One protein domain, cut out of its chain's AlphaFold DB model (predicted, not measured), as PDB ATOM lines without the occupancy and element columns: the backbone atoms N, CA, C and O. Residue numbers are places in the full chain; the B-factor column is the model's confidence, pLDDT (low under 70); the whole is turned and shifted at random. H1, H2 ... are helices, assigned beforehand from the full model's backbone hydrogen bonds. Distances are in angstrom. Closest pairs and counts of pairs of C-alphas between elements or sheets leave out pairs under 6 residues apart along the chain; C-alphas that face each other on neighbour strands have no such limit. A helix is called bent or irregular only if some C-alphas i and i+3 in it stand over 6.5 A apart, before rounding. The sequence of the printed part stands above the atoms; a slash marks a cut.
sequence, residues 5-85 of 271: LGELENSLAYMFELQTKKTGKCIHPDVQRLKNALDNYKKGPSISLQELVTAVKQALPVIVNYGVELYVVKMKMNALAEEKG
ATOM      1  N   LEU A   5     -23.343 -12.565 -37.064       75.25
ATOM      2  CA  LEU A   5     -24.617 -12.020 -36.607       75.25
ATOM      3  C   LEU A   5     -25.285 -11.198 -37.715       75.25
ATOM      4  O   LEU A   5     -26.459 -11.420 -38.016       75.25
ATOM      5  N   GLY A   6     -24.536 -10.301 -38.360       74.06
ATOM      6  CA  GLY A   6     -25.030  -9.517 -39.494       74.06
ATOM      7  C   GLY A   6     -25.443 -10.393 -40.681       74.06
ATOM      8  O   GLY A   6     -26.471 -10.157 -41.317       74.06
ATOM      9  N   GLU A   7     -24.702 -11.467 -40.954       75.12
ATOM     10  CA  GLU A   7     -25.074 -12.428 -41.993       75.12
ATOM     11  C   GLU A   7     -26.338 -13.232 -41.663       75.12
ATOM     12  O   GLU A   7     -27.093 -13.581 -42.578       75.12
ATOM     13  N   LEU A   8     -26.563 -13.576 -40.391       76.62
ATOM     14  CA  LEU A   8     -27.774 -14.271 -39.951       76.62
ATOM     15  C   LEU A   8     -29.001 -13.371 -40.116       76.62
ATOM     16  O   LEU A   8     -30.032 -13.816 -40.617       76.62
ATOM     17  N   GLU A   9     -28.881 -12.099 -39.752       77.50
ATOM     18  CA  GLU A   9     -29.950 -11.122 -39.937       77.50
ATOM     19  C   GLU A   9     -30.289 -10.904 -41.404       77.50
ATOM     20  O   GLU A   9     -31.466 -10.916 -41.750       77.50
ATOM     21  N   ASN A  10     -29.286 -10.789 -42.278       76.44
ATOM     22  CA  ASN A  10     -29.513 -10.652 -43.717       76.44
ATOM     23  C   ASN A  10     -30.281 -11.853 -44.290       76.44
ATOM     24  O   ASN A  10     -31.173 -11.676 -45.117       76.44
ATOM     25  N   SER A  11     -29.998 -13.069 -43.811       75.12
ATOM     26  CA  SER A  11     -30.753 -14.269 -44.203       75.12
ATOM     27  C   SER A  11     -32.192 -14.285 -43.679       75.12
ATOM     28  O   SER A  11     -33.049 -14.924 -44.284       75.12
ATOM     29  N   LEU A  12     -32.478 -13.595 -42.574       79.62
ATOM     30  CA  LEU A  12     -33.805 -13.549 -41.949       79.62
ATOM     31  C   LEU A  12     -34.596 -12.275 -42.294       79.62
ATOM     32  O   LEU A  12     -35.794 -12.208 -42.016       79.62
ATOM     33  N   ALA A  13     -33.955 -11.278 -42.908       77.62
ATOM     34  CA  ALA A  13     -34.524  -9.963 -43.194       77.62
ATOM     35  C   ALA A  13     -35.810 -10.064 -44.021       77.62
ATOM     36  O   ALA A  13     -36.840  -9.522 -43.625       77.62
ATOM     37  N   TYR A  14     -35.784 -10.860 -45.094       74.81
ATOM     38  CA  TYR A  14     -36.945 -11.089 -45.955       74.81
ATOM     39  C   TYR A  14     -38.141 -11.690 -45.193       74.81
ATOM     40  O   TYR A  14     -39.284 -11.258 -45.354       74.81
ATOM     41  N   MET A  15     -37.887 -12.638 -44.283       80.81
ATOM     42  CA  MET A  15     -38.928 -13.206 -43.419       80.81
ATOM     43  C   MET A  15     -39.508 -12.141 -42.479       80.81
ATOM     44  O   MET A  15     -40.727 -12.064 -42.304       80.81
ATOM     45  N   PHE A  16     -38.660 -11.314 -41.863       78.19
ATOM     46  CA  PHE A  16     -39.136 -10.255 -40.976       78.19
ATOM     47  C   PHE A  16     -39.966  -9.215 -41.724       78.19
ATOM     48  O   PHE A  16     -40.997  -8.798 -41.193       78.19
ATOM     49  N   GLU A  17     -39.577  -8.827 -42.936       77.62
ATOM     50  CA  GLU A  17     -40.337  -7.896 -43.775       77.62
ATOM     51  C   GLU A  17     -41.738  -8.428 -44.084       77.62
ATOM     52  O   GLU A  17     -42.726  -7.744 -43.813       77.62
ATOM     53  N   LEU A  18     -41.848  -9.683 -44.530       71.50
ATOM     54  CA  LEU A  18     -43.137 -10.314 -44.834       71.50
ATOM     55  C   LEU A  18     -44.029 -10.502 -43.602       71.50
ATOM     56  O   LEU A  18     -45.257 -10.482 -43.704       71.50
ATOM     57  N   GLN A  19     -43.431 -10.699 -42.426       69.31
ATOM     58  CA  GLN A  19     -44.187 -10.865 -41.190       69.31
ATOM     59  C   GLN A  19     -44.548  -9.556 -40.495       69.31
ATOM     60  O   GLN A  19     -45.407  -9.572 -39.610       69.31
ATOM     61  N   THR A  20     -43.916  -8.435 -40.836       72.00
ATOM     62  CA  THR A  20     -44.136  -7.173 -40.129       72.00
ATOM     63  C   THR A  20     -45.424  -6.513 -40.623       72.00
ATOM     64  O   THR A  20     -45.514  -6.032 -41.749       72.00
ATOM     65  N   LYS A  21     -46.456  -6.454 -39.769       63.00
ATOM     66  CA  LYS A  21     -47.667  -5.662 -40.059       63.00
ATOM     67  C   LYS A  21     -47.339  -4.161 -40.010       63.00
ATOM     68  O   LYS A  21     -46.344  -3.762 -39.411       63.00
ATOM     69  N   LYS A  22     -48.246  -3.302 -40.504       56.75
ATOM     70  CA  LYS A  22     -48.159  -1.820 -40.401       56.75
ATOM     71  C   LYS A  22     -47.918  -1.283 -38.971       56.75
ATOM     72  O   LYS A  22     -47.594  -0.117 -38.802       56.75
ATOM     73  N   THR A  23     -48.077  -2.123 -37.946       57.56
ATOM     74  CA  THR A  23     -47.834  -1.849 -36.521       57.56
ATOM     75  C   THR A  23     -46.411  -2.175 -36.035       57.56
ATOM     76  O   THR A  23     -46.135  -2.012 -34.850       57.56
ATOM     77  N   GLY A  24     -45.515  -2.668 -36.898       60.53
ATOM     78  CA  GLY A  24     -44.120  -2.989 -36.551       60.53
ATOM     79  C   GLY A  24     -43.904  -4.343 -35.853       60.53
ATOM     80  O   GLY A  24     -42.761  -4.711 -35.578       60.53
ATOM     81  N   LYS A  25     -44.980  -5.101 -35.590       66.50
ATOM     82  CA  LYS A  25     -44.944  -6.430 -34.955       66.50
ATOM     83  C   LYS A  25     -45.075  -7.559 -35.980       66.50
ATOM     84  O   LYS A  25     -45.849  -7.437 -36.935       66.50
ATOM     85  N   CYS A  26     -44.359  -8.656 -35.744       71.25
ATOM     86  CA  CYS A  26     -44.426  -9.878 -36.537       71.25
ATOM     87  C   CYS A  26     -45.752 -10.621 -36.305       71.25
ATOM     88  O   CYS A  26     -46.279 -10.639 -35.191       71.25
ATOM     89  N   ILE A  27     -46.287 -11.245 -37.358       70.88
ATOM     90  CA  ILE A  27     -47.509 -12.064 -37.302       70.88
ATOM     91  C   ILE A  27     -47.318 -13.273 -36.376       70.88
ATOM     92  O   ILE A  27     -48.219 -13.583 -35.598       70.88
ATOM     93  N   HIS A  28     -46.160 -13.941 -36.442       72.56
ATOM     94  CA  HIS A  28     -45.884 -15.124 -35.633       72.56
ATOM     95  C   HIS A  28     -45.191 -14.755 -34.306       72.56
ATOM     96  O   HIS A  28     -44.172 -14.055 -34.324       72.56
ATOM     97  N   PRO A  29     -45.674 -15.247 -33.148       75.62
ATOM     98  CA  PRO A  29     -45.107 -14.903 -31.844       75.62
ATOM     99  C   PRO A  29     -43.647 -15.347 -31.691       75.62
ATOM    100  O   PRO A  29     -42.856 -14.625 -31.091       75.62
ATOM    101  N   ASP A  30     -43.266 -16.491 -32.261       75.75
ATOM    102  CA  ASP A  30     -41.887 -16.992 -32.161       75.75
ATOM    103  C   ASP A  30     -40.909 -16.218 -33.059       75.75
ATOM    104  O   ASP A  30     -39.760 -16.008 -32.682       75.75
ATOM    105  N   VAL A  31     -41.383 -15.671 -34.183       77.25
ATOM    106  CA  VAL A  31     -40.585 -14.766 -35.027       77.25
ATOM    107  C   VAL A  31     -40.439 -13.399 -34.365       77.25
ATOM    108  O   VAL A  31     -39.362 -12.811 -34.402       77.25
ATOM    109  N   GLN A  32     -41.471 -12.916 -33.662       78.12
ATOM    110  CA  GLN A  32     -41.343 -11.724 -32.821       78.12
ATOM    111  C   GLN A  32     -40.327 -11.937 -31.687       78.12
ATOM    112  O   GLN A  32     -39.551 -11.031 -31.390       78.12
ATOM    113  N   ARG A  33     -40.313 -13.118 -31.050       79.06
ATOM    114  CA  ARG A  33     -39.309 -13.458 -30.028       79.06
ATOM    115  C   ARG A  33     -37.904 -13.519 -30.614       79.06
ATOM    116  O   ARG A  33     -36.997 -12.996 -29.982       79.06
ATOM    117  N   LEU A  34     -37.737 -14.088 -31.806       82.50
ATOM    118  CA  LEU A  34     -36.458 -14.100 -32.513       82.50
ATOM    119  C   LEU A  34     -35.975 -12.683 -32.845       82.50
ATOM    120  O   LEU A  34     -34.831 -12.353 -32.551       82.50
ATOM    121  N   LYS A  35     -36.854 -11.828 -33.379       79.38
ATOM    122  CA  LYS A  35     -36.544 -10.419 -33.665       79.38
ATOM    123  C   LYS A  35     -36.101  -9.679 -32.402       79.38
ATOM    124  O   LYS A  35     -35.056  -9.041 -32.393       79.38
ATOM    125  N   ASN A  36     -36.844  -9.847 -31.308       78.88
ATOM    126  CA  ASN A  36     -36.485  -9.259 -30.020       78.88
ATOM    127  C   ASN A  36     -35.161  -9.824 -29.477       78.88
ATOM    128  O   ASN A  36     -34.382  -9.074 -28.903       78.88
ATOM    129  N   ALA A  37     -34.893 -11.125 -29.645       79.81
ATOM    130  CA  ALA A  37     -33.648 -11.751 -29.203       79.81
ATOM    131  C   ALA A  37     -32.437 -11.211 -29.981       79.81
ATOM    132  O   ALA A  37     -31.424 -10.908 -29.359       79.81
ATOM    133  N   LEU A  38     -32.559 -11.012 -31.298       79.50
ATOM    134  CA  LEU A  38     -31.529 -10.385 -32.137       79.50
ATOM    135  C   LEU A  38     -31.287  -8.919 -31.741       79.50
ATOM    136  O   LEU A  38     -30.150  -8.522 -31.480       79.50
ATOM    137  N   ASP A  39     -32.361  -8.137 -31.602       76.56
ATOM    138  CA  ASP A  39     -32.289  -6.724 -31.207       76.56
ATOM    139  C   ASP A  39     -31.684  -6.536 -29.808       76.56
ATOM    140  O   ASP A  39     -30.970  -5.563 -29.555       76.56
ATOM    141  N   ASN A  40     -31.973  -7.460 -28.889       73.44
ATOM    142  CA  ASN A  40     -31.445  -7.444 -27.528       73.44
ATOM    143  C   ASN A  40     -29.991  -7.930 -27.471       73.44
ATOM    144  O   ASN A  40     -29.199  -7.347 -26.732       73.44
ATOM    145  N   TYR A  41     -29.620  -8.931 -28.278       72.19
ATOM    146  CA  TYR A  41     -28.246  -9.436 -28.380       72.19
ATOM    147  C   TYR A  41     -27.272  -8.352 -28.875       72.19
ATOM    148  O   TYR A  41     -26.131  -8.286 -28.426       72.19
ATOM    149  N   LYS A  42     -27.744  -7.421 -29.717       70.19
ATOM    150  CA  LYS A  42     -26.982  -6.239 -30.159       70.19
ATOM    151  C   LYS A  42     -26.774  -5.160 -29.090       70.19
ATOM    152  O   LYS A  42     -25.856  -4.353 -29.221       70.19
ATOM    153  N   LYS A  43     -27.645  -5.075 -28.076       67.38
ATOM    154  CA  LYS A  43     -27.755  -3.902 -27.182       67.38
ATOM    155  C   LYS A  43     -27.084  -4.050 -25.814       67.38
ATOM    156  O   LYS A  43     -27.100  -3.086 -25.051       67.38
ATOM    157  N   GLY A  44     -26.484  -5.189 -25.471       59.94
ATOM    158  CA  GLY A  44     -25.788  -5.301 -24.188       59.94
ATOM    159  C   GLY A  44     -25.123  -6.649 -23.905       59.94
ATOM    160  O   GLY A  44     -25.416  -7.638 -24.568       59.94
ATOM    161  N   PRO A  45     -24.222  -6.701 -22.904       53.72
ATOM    162  CA  PRO A  45     -23.206  -7.749 -22.788       53.72
ATOM    163  C   PRO A  45     -23.657  -9.018 -22.043       53.72
ATOM    164  O   PRO A  45     -22.835  -9.895 -21.791       53.72
ATOM    165  N   SER A  46     -24.927  -9.138 -21.650       52.56
ATOM    166  CA  SER A  46     -25.369 -10.188 -20.720       52.56
ATOM    167  C   SER A  46     -26.790 -10.684 -20.986       52.56
ATOM    168  O   SER A  46     -27.590 -10.820 -20.064       52.56
ATOM    169  N   ILE A  47     -27.095 -10.969 -22.250       53.31
ATOM    170  CA  ILE A  47     -28.142 -11.926 -22.616       53.31
ATOM    171  C   ILE A  47     -27.451 -13.093 -23.317       53.31
ATOM    172  O   ILE A  47     -26.678 -12.909 -24.259       53.31
ATOM    173  N   SER A  48     -27.646 -14.287 -22.762       64.62
ATOM    174  CA  SER A  48     -26.864 -15.471 -23.084       64.62
ATOM    175  C   SER A  48     -27.102 -15.871 -24.537       64.62
ATOM    176  O   SER A  48     -28.235 -15.936 -25.002       64.62
ATOM    177  N   LEU A  49     -26.029 -16.204 -25.255       68.62
ATOM    178  CA  LEU A  49     -26.074 -16.935 -26.527       68.62
ATOM    179  C   LEU A  49     -27.160 -18.034 -26.520       68.62
ATOM    180  O   LEU A  49     -27.825 -18.265 -27.519       68.62
ATOM    181  N   GLN A  50     -27.398 -18.646 -25.359       71.31
ATOM    182  CA  GLN A  50     -28.471 -19.597 -25.089       71.31
ATOM    183  C   GLN A  50     -29.894 -19.065 -25.356       71.31
ATOM    184  O   GLN A  50     -30.704 -19.808 -25.908       71.31
ATOM    185  N   GLU A  51     -30.230 -17.821 -25.012       72.56
ATOM    186  CA  GLU A  51     -31.532 -17.211 -25.328       72.56
ATOM    187  C   GLU A  51     -31.708 -17.007 -26.835       72.56
ATOM    188  O   GLU A  51     -32.768 -17.331 -27.373       72.56
ATOM    189  N   LEU A  52     -30.656 -16.562 -27.532       77.44
ATOM    190  CA  LEU A  52     -30.668 -16.441 -28.991       77.44
ATOM    191  C   LEU A  52     -30.806 -17.816 -29.657       77.44
ATOM    192  O   LEU A  52     -31.672 -18.007 -30.504       77.44
ATOM    193  N   VAL A  53     -30.023 -18.805 -29.217       78.25
ATOM    194  CA  VAL A  53     -30.118 -20.201 -29.672       78.25
ATOM    195  C   VAL A  53     -31.519 -20.762 -29.436       78.25
ATOM    196  O   VAL A  53     -32.078 -21.416 -30.315       78.25
ATOM    197  N   THR A  54     -32.124 -20.482 -28.282       77.75
ATOM    198  CA  THR A  54     -33.484 -20.933 -27.960       77.75
ATOM    199  C   THR A  54     -34.519 -20.268 -28.862       77.75
ATOM    200  O   THR A  54     -35.402 -20.951 -29.381       77.75
ATOM    201  N   ALA A  55     -34.405 -18.958 -29.089       80.19
ATOM    202  CA  ALA A  55     -35.309 -18.222 -29.965       80.19
ATOM    203  C   ALA A  55     -35.190 -18.685 -31.427       80.19
ATOM    204  O   ALA A  55     -36.208 -18.877 -32.090       80.19
ATOM    205  N   VAL A  56     -33.967 -18.949 -31.904       81.31
ATOM    206  CA  VAL A  56     -33.722 -19.521 -33.235       81.31
ATOM    207  C   VAL A  56     -34.344 -20.909 -33.328       81.31
ATOM    208  O   VAL A  56     -35.140 -21.130 -34.235       81.31
ATOM    209  N   LYS A  57     -34.074 -21.811 -32.369       77.94
ATOM    210  CA  LYS A  57     -34.656 -23.167 -32.324       77.94
ATOM    211  C   LYS A  57     -36.188 -23.155 -32.379       77.94
ATOM    212  O   LYS A  57     -36.768 -23.944 -33.116       77.94
ATOM    213  N   GLN A  58     -36.833 -22.253 -31.637       78.00
ATOM    214  CA  GLN A  58     -38.295 -22.096 -31.637       78.00
ATOM    215  C   GLN A  58     -38.835 -21.570 -32.974       78.00
ATOM    216  O   GLN A  58     -39.935 -21.934 -33.377       78.00
ATOM    217  N   ALA A  59     -38.072 -20.727 -33.666       80.19
ATOM    218  CA  ALA A  59     -38.478 -20.138 -34.934       80.19
ATOM    219  C   ALA A  59     -38.157 -21.015 -36.158       80.19
ATOM    220  O   ALA A  59     -38.712 -20.748 -37.221       80.19
ATOM    221  N   LEU A  60     -37.321 -22.063 -36.036       78.44
ATOM    222  CA  LEU A  60     -36.911 -22.926 -37.161       78.44
ATOM    223  C   LEU A  60     -38.080 -23.427 -38.030       78.44
ATOM    224  O   LEU A  60     -37.985 -23.283 -39.249       78.44
ATOM    225  N   PRO A  61     -39.194 -23.946 -37.467       73.38
ATOM    226  CA  PRO A  61     -40.315 -24.427 -38.279       73.38
ATOM    227  C   PRO A  61     -40.965 -23.314 -39.107       73.38
ATOM    228  O   PRO A  61     -41.509 -23.561 -40.177       73.38
ATOM    229  N   VAL A  62     -40.910 -22.078 -38.610       72.25
ATOM    230  CA  VAL A  62     -41.458 -20.910 -39.296       72.25
ATOM    231  C   VAL A  62     -40.477 -20.403 -40.343       72.25
ATOM    232  O   VAL A  62     -40.909 -20.115 -41.446       72.25
ATOM    233  N   ILE A  63     -39.179 -20.357 -40.032       73.06
ATOM    234  CA  ILE A  63     -38.100 -19.913 -40.932       73.06
ATOM    235  C   ILE A  63     -38.097 -20.721 -42.240       73.06
ATOM    236  O   ILE A  63     -38.021 -20.137 -43.321       73.06
ATOM    237  N   VAL A  64     -38.257 -22.046 -42.154       71.38
ATOM    238  CA  VAL A  64     -38.291 -22.937 -43.330       71.38
ATOM    239  C   VAL A  64     -39.455 -22.605 -44.275       71.38
ATOM    240  O   VAL A  64     -39.293 -22.671 -45.491       71.38
ATOM    241  N   ASN A  65     -40.598 -22.144 -43.750       72.25
ATOM    242  CA  ASN A  65     -41.756 -21.755 -44.572       72.25
ATOM    243  C   ASN A  65     -41.508 -20.509 -45.443       72.25
ATOM    244  O   ASN A  65     -42.328 -20.205 -46.305       72.25
ATOM    245  N   TYR A  66     -40.403 -19.788 -45.227       65.31
ATOM    246  CA  TYR A  66     -40.011 -18.607 -46.005       65.31
ATOM    247  C   TYR A  66     -38.824 -18.872 -46.941       65.31
ATOM    248  O   TYR A  66     -38.222 -17.925 -47.440       65.31
ATOM    249  N   GLY A  67     -38.484 -20.143 -47.190       56.47
ATOM    250  CA  GLY A  67     -37.422 -20.523 -48.130       56.47
ATOM    251  C   GLY A  67     -36.004 -20.270 -47.612       56.47
ATOM    252  O   GLY A  67     -35.053 -20.321 -48.384       56.47
ATOM    253  N   VAL A  68     -35.845 -19.997 -46.314       70.31
ATOM    254  CA  VAL A  68     -34.527 -19.876 -45.686       70.31
ATOM    255  C   VAL A  68     -34.029 -21.272 -45.331       70.31
ATOM    256  O   VAL A  68     -34.644 -21.985 -44.533       70.31
ATOM    257  N   GLU A  69     -32.899 -21.660 -45.913       72.19
ATOM    258  CA  GLU A  69     -32.295 -22.965 -45.674       72.19
ATOM    259  C   GLU A  69     -31.890 -23.141 -44.206       72.19
ATOM    260  O   GLU A  69     -31.074 -22.395 -43.650       72.19
ATOM    261  N   LEU A  70     -32.423 -24.193 -43.579       71.50
ATOM    262  CA  LEU A  70     -32.152 -24.531 -42.183       71.50
ATOM    263  C   LEU A  70     -30.653 -24.724 -41.912       71.50
ATOM    264  O   LEU A  70     -30.158 -24.378 -40.838       71.50
ATOM    265  N   TYR A  71     -29.938 -25.268 -42.898       73.81
ATOM    266  CA  TYR A  71     -28.498 -25.483 -42.847       73.81
ATOM    267  C   TYR A  71     -27.728 -24.165 -42.687       73.81
ATOM    268  O   TYR A  71     -26.889 -24.056 -41.795       73.81
ATOM    269  N   VAL A  72     -28.077 -23.133 -43.462       73.56
ATOM    270  CA  VAL A  72     -27.429 -21.811 -43.415       73.56
ATOM    271  C   VAL A  72     -27.616 -21.152 -42.046       73.56
ATOM    272  O   VAL A  72     -26.673 -20.592 -41.487       73.56
ATOM    273  N   VAL A  73     -28.812 -21.267 -41.462       76.75
ATOM    274  CA  VAL A  73     -29.114 -20.723 -40.127       76.75
ATOM    275  C   VAL A  73     -28.324 -21.446 -39.034       76.75
ATOM    276  O   VAL A  73     -27.745 -20.796 -38.162       76.75
ATOM    277  N   LYS A  74     -28.252 -22.783 -39.090       80.00
ATOM    278  CA  LYS A  74     -27.475 -23.589 -38.132       80.00
ATOM    279  C   LYS A  74     -25.976 -23.308 -38.234       80.00
ATOM    280  O   LYS A  74     -25.334 -23.116 -37.207       80.00
ATOM    281  N   MET A  75     -25.437 -23.230 -39.451       77.94
ATOM    282  CA  MET A  75     -24.025 -22.923 -39.709       77.94
ATOM    283  C   MET A  75     -23.616 -21.570 -39.121       77.94
ATOM    284  O   MET A  75     -22.634 -21.489 -38.389       77.94
ATOM    285  N   LYS A  76     -24.404 -20.517 -39.369       78.81
ATOM    286  CA  LYS A  76     -24.114 -19.166 -38.857       78.81
ATOM    287  C   LYS A  76     -24.211 -19.085 -37.335       78.81
ATOM    288  O   LYS A  76     -23.376 -18.456 -36.692       78.81
ATOM    289  N   MET A  77     -25.190 -19.770 -36.746       80.88
ATOM    290  CA  MET A  77     -25.311 -19.862 -35.291       80.88
ATOM    291  C   MET A  77     -24.175 -20.669 -34.653       80.88
ATOM    292  O   MET A  77     -23.726 -20.307 -33.568       80.88
ATOM    293  N   ASN A  78     -23.685 -21.723 -35.314       79.19
ATOM    294  CA  ASN A  78     -22.511 -22.470 -34.856       79.19
ATOM    295  C   ASN A  78     -21.255 -21.592 -34.875       79.19
ATOM    296  O   ASN A  78     -20.563 -21.535 -33.866       79.19
ATOM    297  N   ALA A  79     -21.026 -20.834 -35.953       77.25
ATOM    298  CA  ALA A  79     -19.911 -19.886 -36.032       77.25
ATOM    299  C   ALA A  79     -19.975 -18.821 -34.917       77.25
ATOM    300  O   ALA A  79     -18.970 -18.529 -34.270       77.25
ATOM    301  N   LEU A  80     -21.173 -18.295 -34.628       78.31
ATOM    302  CA  LEU A  80     -21.395 -17.345 -33.532       78.31
ATOM    303  C   LEU A  80     -21.143 -17.967 -32.145       78.31
ATOM    304  O   LEU A  80     -20.681 -17.291 -31.223       78.31
ATOM    305  N   ALA A  81     -21.458 -19.252 -31.972       78.69
ATOM    306  CA  ALA A  81     -21.206 -19.970 -30.728       78.69
ATOM    307  C   ALA A  81     -19.716 -20.264 -30.521       78.69
ATOM    308  O   ALA A  81     -19.208 -20.068 -29.414       78.69
ATOM    309  N   GLU A  82     -19.015 -20.656 -31.586       77.94
ATOM    310  CA  GLU A  82     -17.572 -20.907 -31.585       77.94
ATOM    311  C   GLU A  82     -16.774 -19.652 -31.212       77.94
ATOM    312  O   GLU A  82     -15.860 -19.737 -30.392       77.94
ATOM    313  N   GLU A  83     -17.175 -18.469 -31.696       74.81
ATOM    314  CA  GLU A  83     -16.563 -17.182 -31.316       74.81
ATOM    315  C   GLU A  83     -16.645 -16.909 -29.799       74.81
ATOM    316  O   GLU A  83     -15.811 -16.210 -29.221       74.81
ATOM    317  N   LYS A  84     -17.641 -17.490 -29.122       69.38
ATOM    318  CA  LYS A  84     -17.838 -17.398 -27.668       69.38
ATOM    319  C   LYS A  84     -17.344 -18.637 -26.911       69.38
ATOM    320  O   LYS A  84     -17.626 -18.763 -25.721       69.38
ATOM    321  N   GLY A  85     -16.633 -19.553 -27.577       67.38
ATOM    322  CA  GLY A  85     -16.121 -20.790 -26.981       67.38
ATOM    323  C   GLY A  85     -17.213 -21.784 -26.569       67.38
ATOM    324  O   GLY A  85     -17.013 -22.567 -25.645       67.38
TER     325      GLY A  85
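Overview. This is residues 5 to 85 of the 271 residues of an uncharacterized protein of Legionella feeleii (UniProt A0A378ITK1). Four helices make an up-and-down bundle, each running against the one before it in the chain; the kinked H3 packs between H2 and H4, and H1 closes the ring, meeting H4 with its first residues and H2 only just. The helices are splayed rather than evenly side by side, two of the four touching pairs being at a shallow tilt, and H2 and H4 stay apart across the bundle. The printed part has 81 residues with four named helices, in the order H1, H2, H3, H4, and no named strand; its class is all helix. It is compact, with a radius of gyration of the C-alphas of 12.1 A, and spans 38 by 27 by 19 A.

Arrangement. H3, residues 49 to 64, has a kink of 44 degrees near residue 58 and is irregular, C-alphas 58 and 61 being 7.3 A apart. H2, residues 29 to 41, touches H3, with the closest C-alphas, those of Leu 34 and Ala 55, 5.0 A apart. The two form a helical hairpin, opposite ways at a steep tilt of 37 degrees, only just past shallow. On its other side in the chain, H3 forms a helical hairpin with H4, residues 70 to 83: they touch, closest at the C-alphas of Val 64 and Leu 70, 6.4 A, and run opposite ways at a shallow tilt of 10 degrees. H1, residues 5 to 19, touches H4 with residues 5 to 11 alone; the closest C-alphas are those of Leu 8 and Lys 76, 6.2 A, and the two run opposite ways at a steep tilt of 38 degrees. H1 and H2, also a helical hairpin, only just touch, with 3 pairs of C-alphas within 8 A; the closest are those of Phe 16 and Val 31, 7.6 A. They run opposite ways at a shallow tilt of 33 degrees, only just short of steep. H1 and H3 are close but not clearly touching, the C-alphas of Met 15 and Ile 63 being closest at 7.2 A. H2 and H4 are apart. Every O i to N i+4 pair is within hydrogen-bond range in H2 and H4, against 9 of 11 in H1 and 10 of 12 in H3.

Along the chain. H3, Leu 49 to Val 64, measures 21.6 A from first to last C-alpha and begins at C-alpha 49, (-26.074, -16.935, -26.527). H4, Leu 70 to Glu 83, is 20.4 A long and ends at C-alpha 83, (-16.563, -17.182, -31.316). H1, Leu 5 to Gln 19, is 20.1 A long from C-alpha 5 at (-24.617, -12.020, -36.607), and is irregular, C-alphas 11 and 14 being 7.2 A apart. H2, Pro 29 to Tyr 41, is 18.1 A long.

Size, cuts and confidence. The two C-alphas farthest apart are those of Lys 22 and Gly 85, 39.6 A. The printed part, residues 5 to 85, has no cut. The link from H3 to H4 is tight; those from H1 to H2 and from H2 to H3 are short, and no link is long. The mean pLDDT of the printed part is 73.2, and 17 residues are under 70: residue 19, residues 21 to 25, 43 to 49, 66 to 67 and 84 to 85.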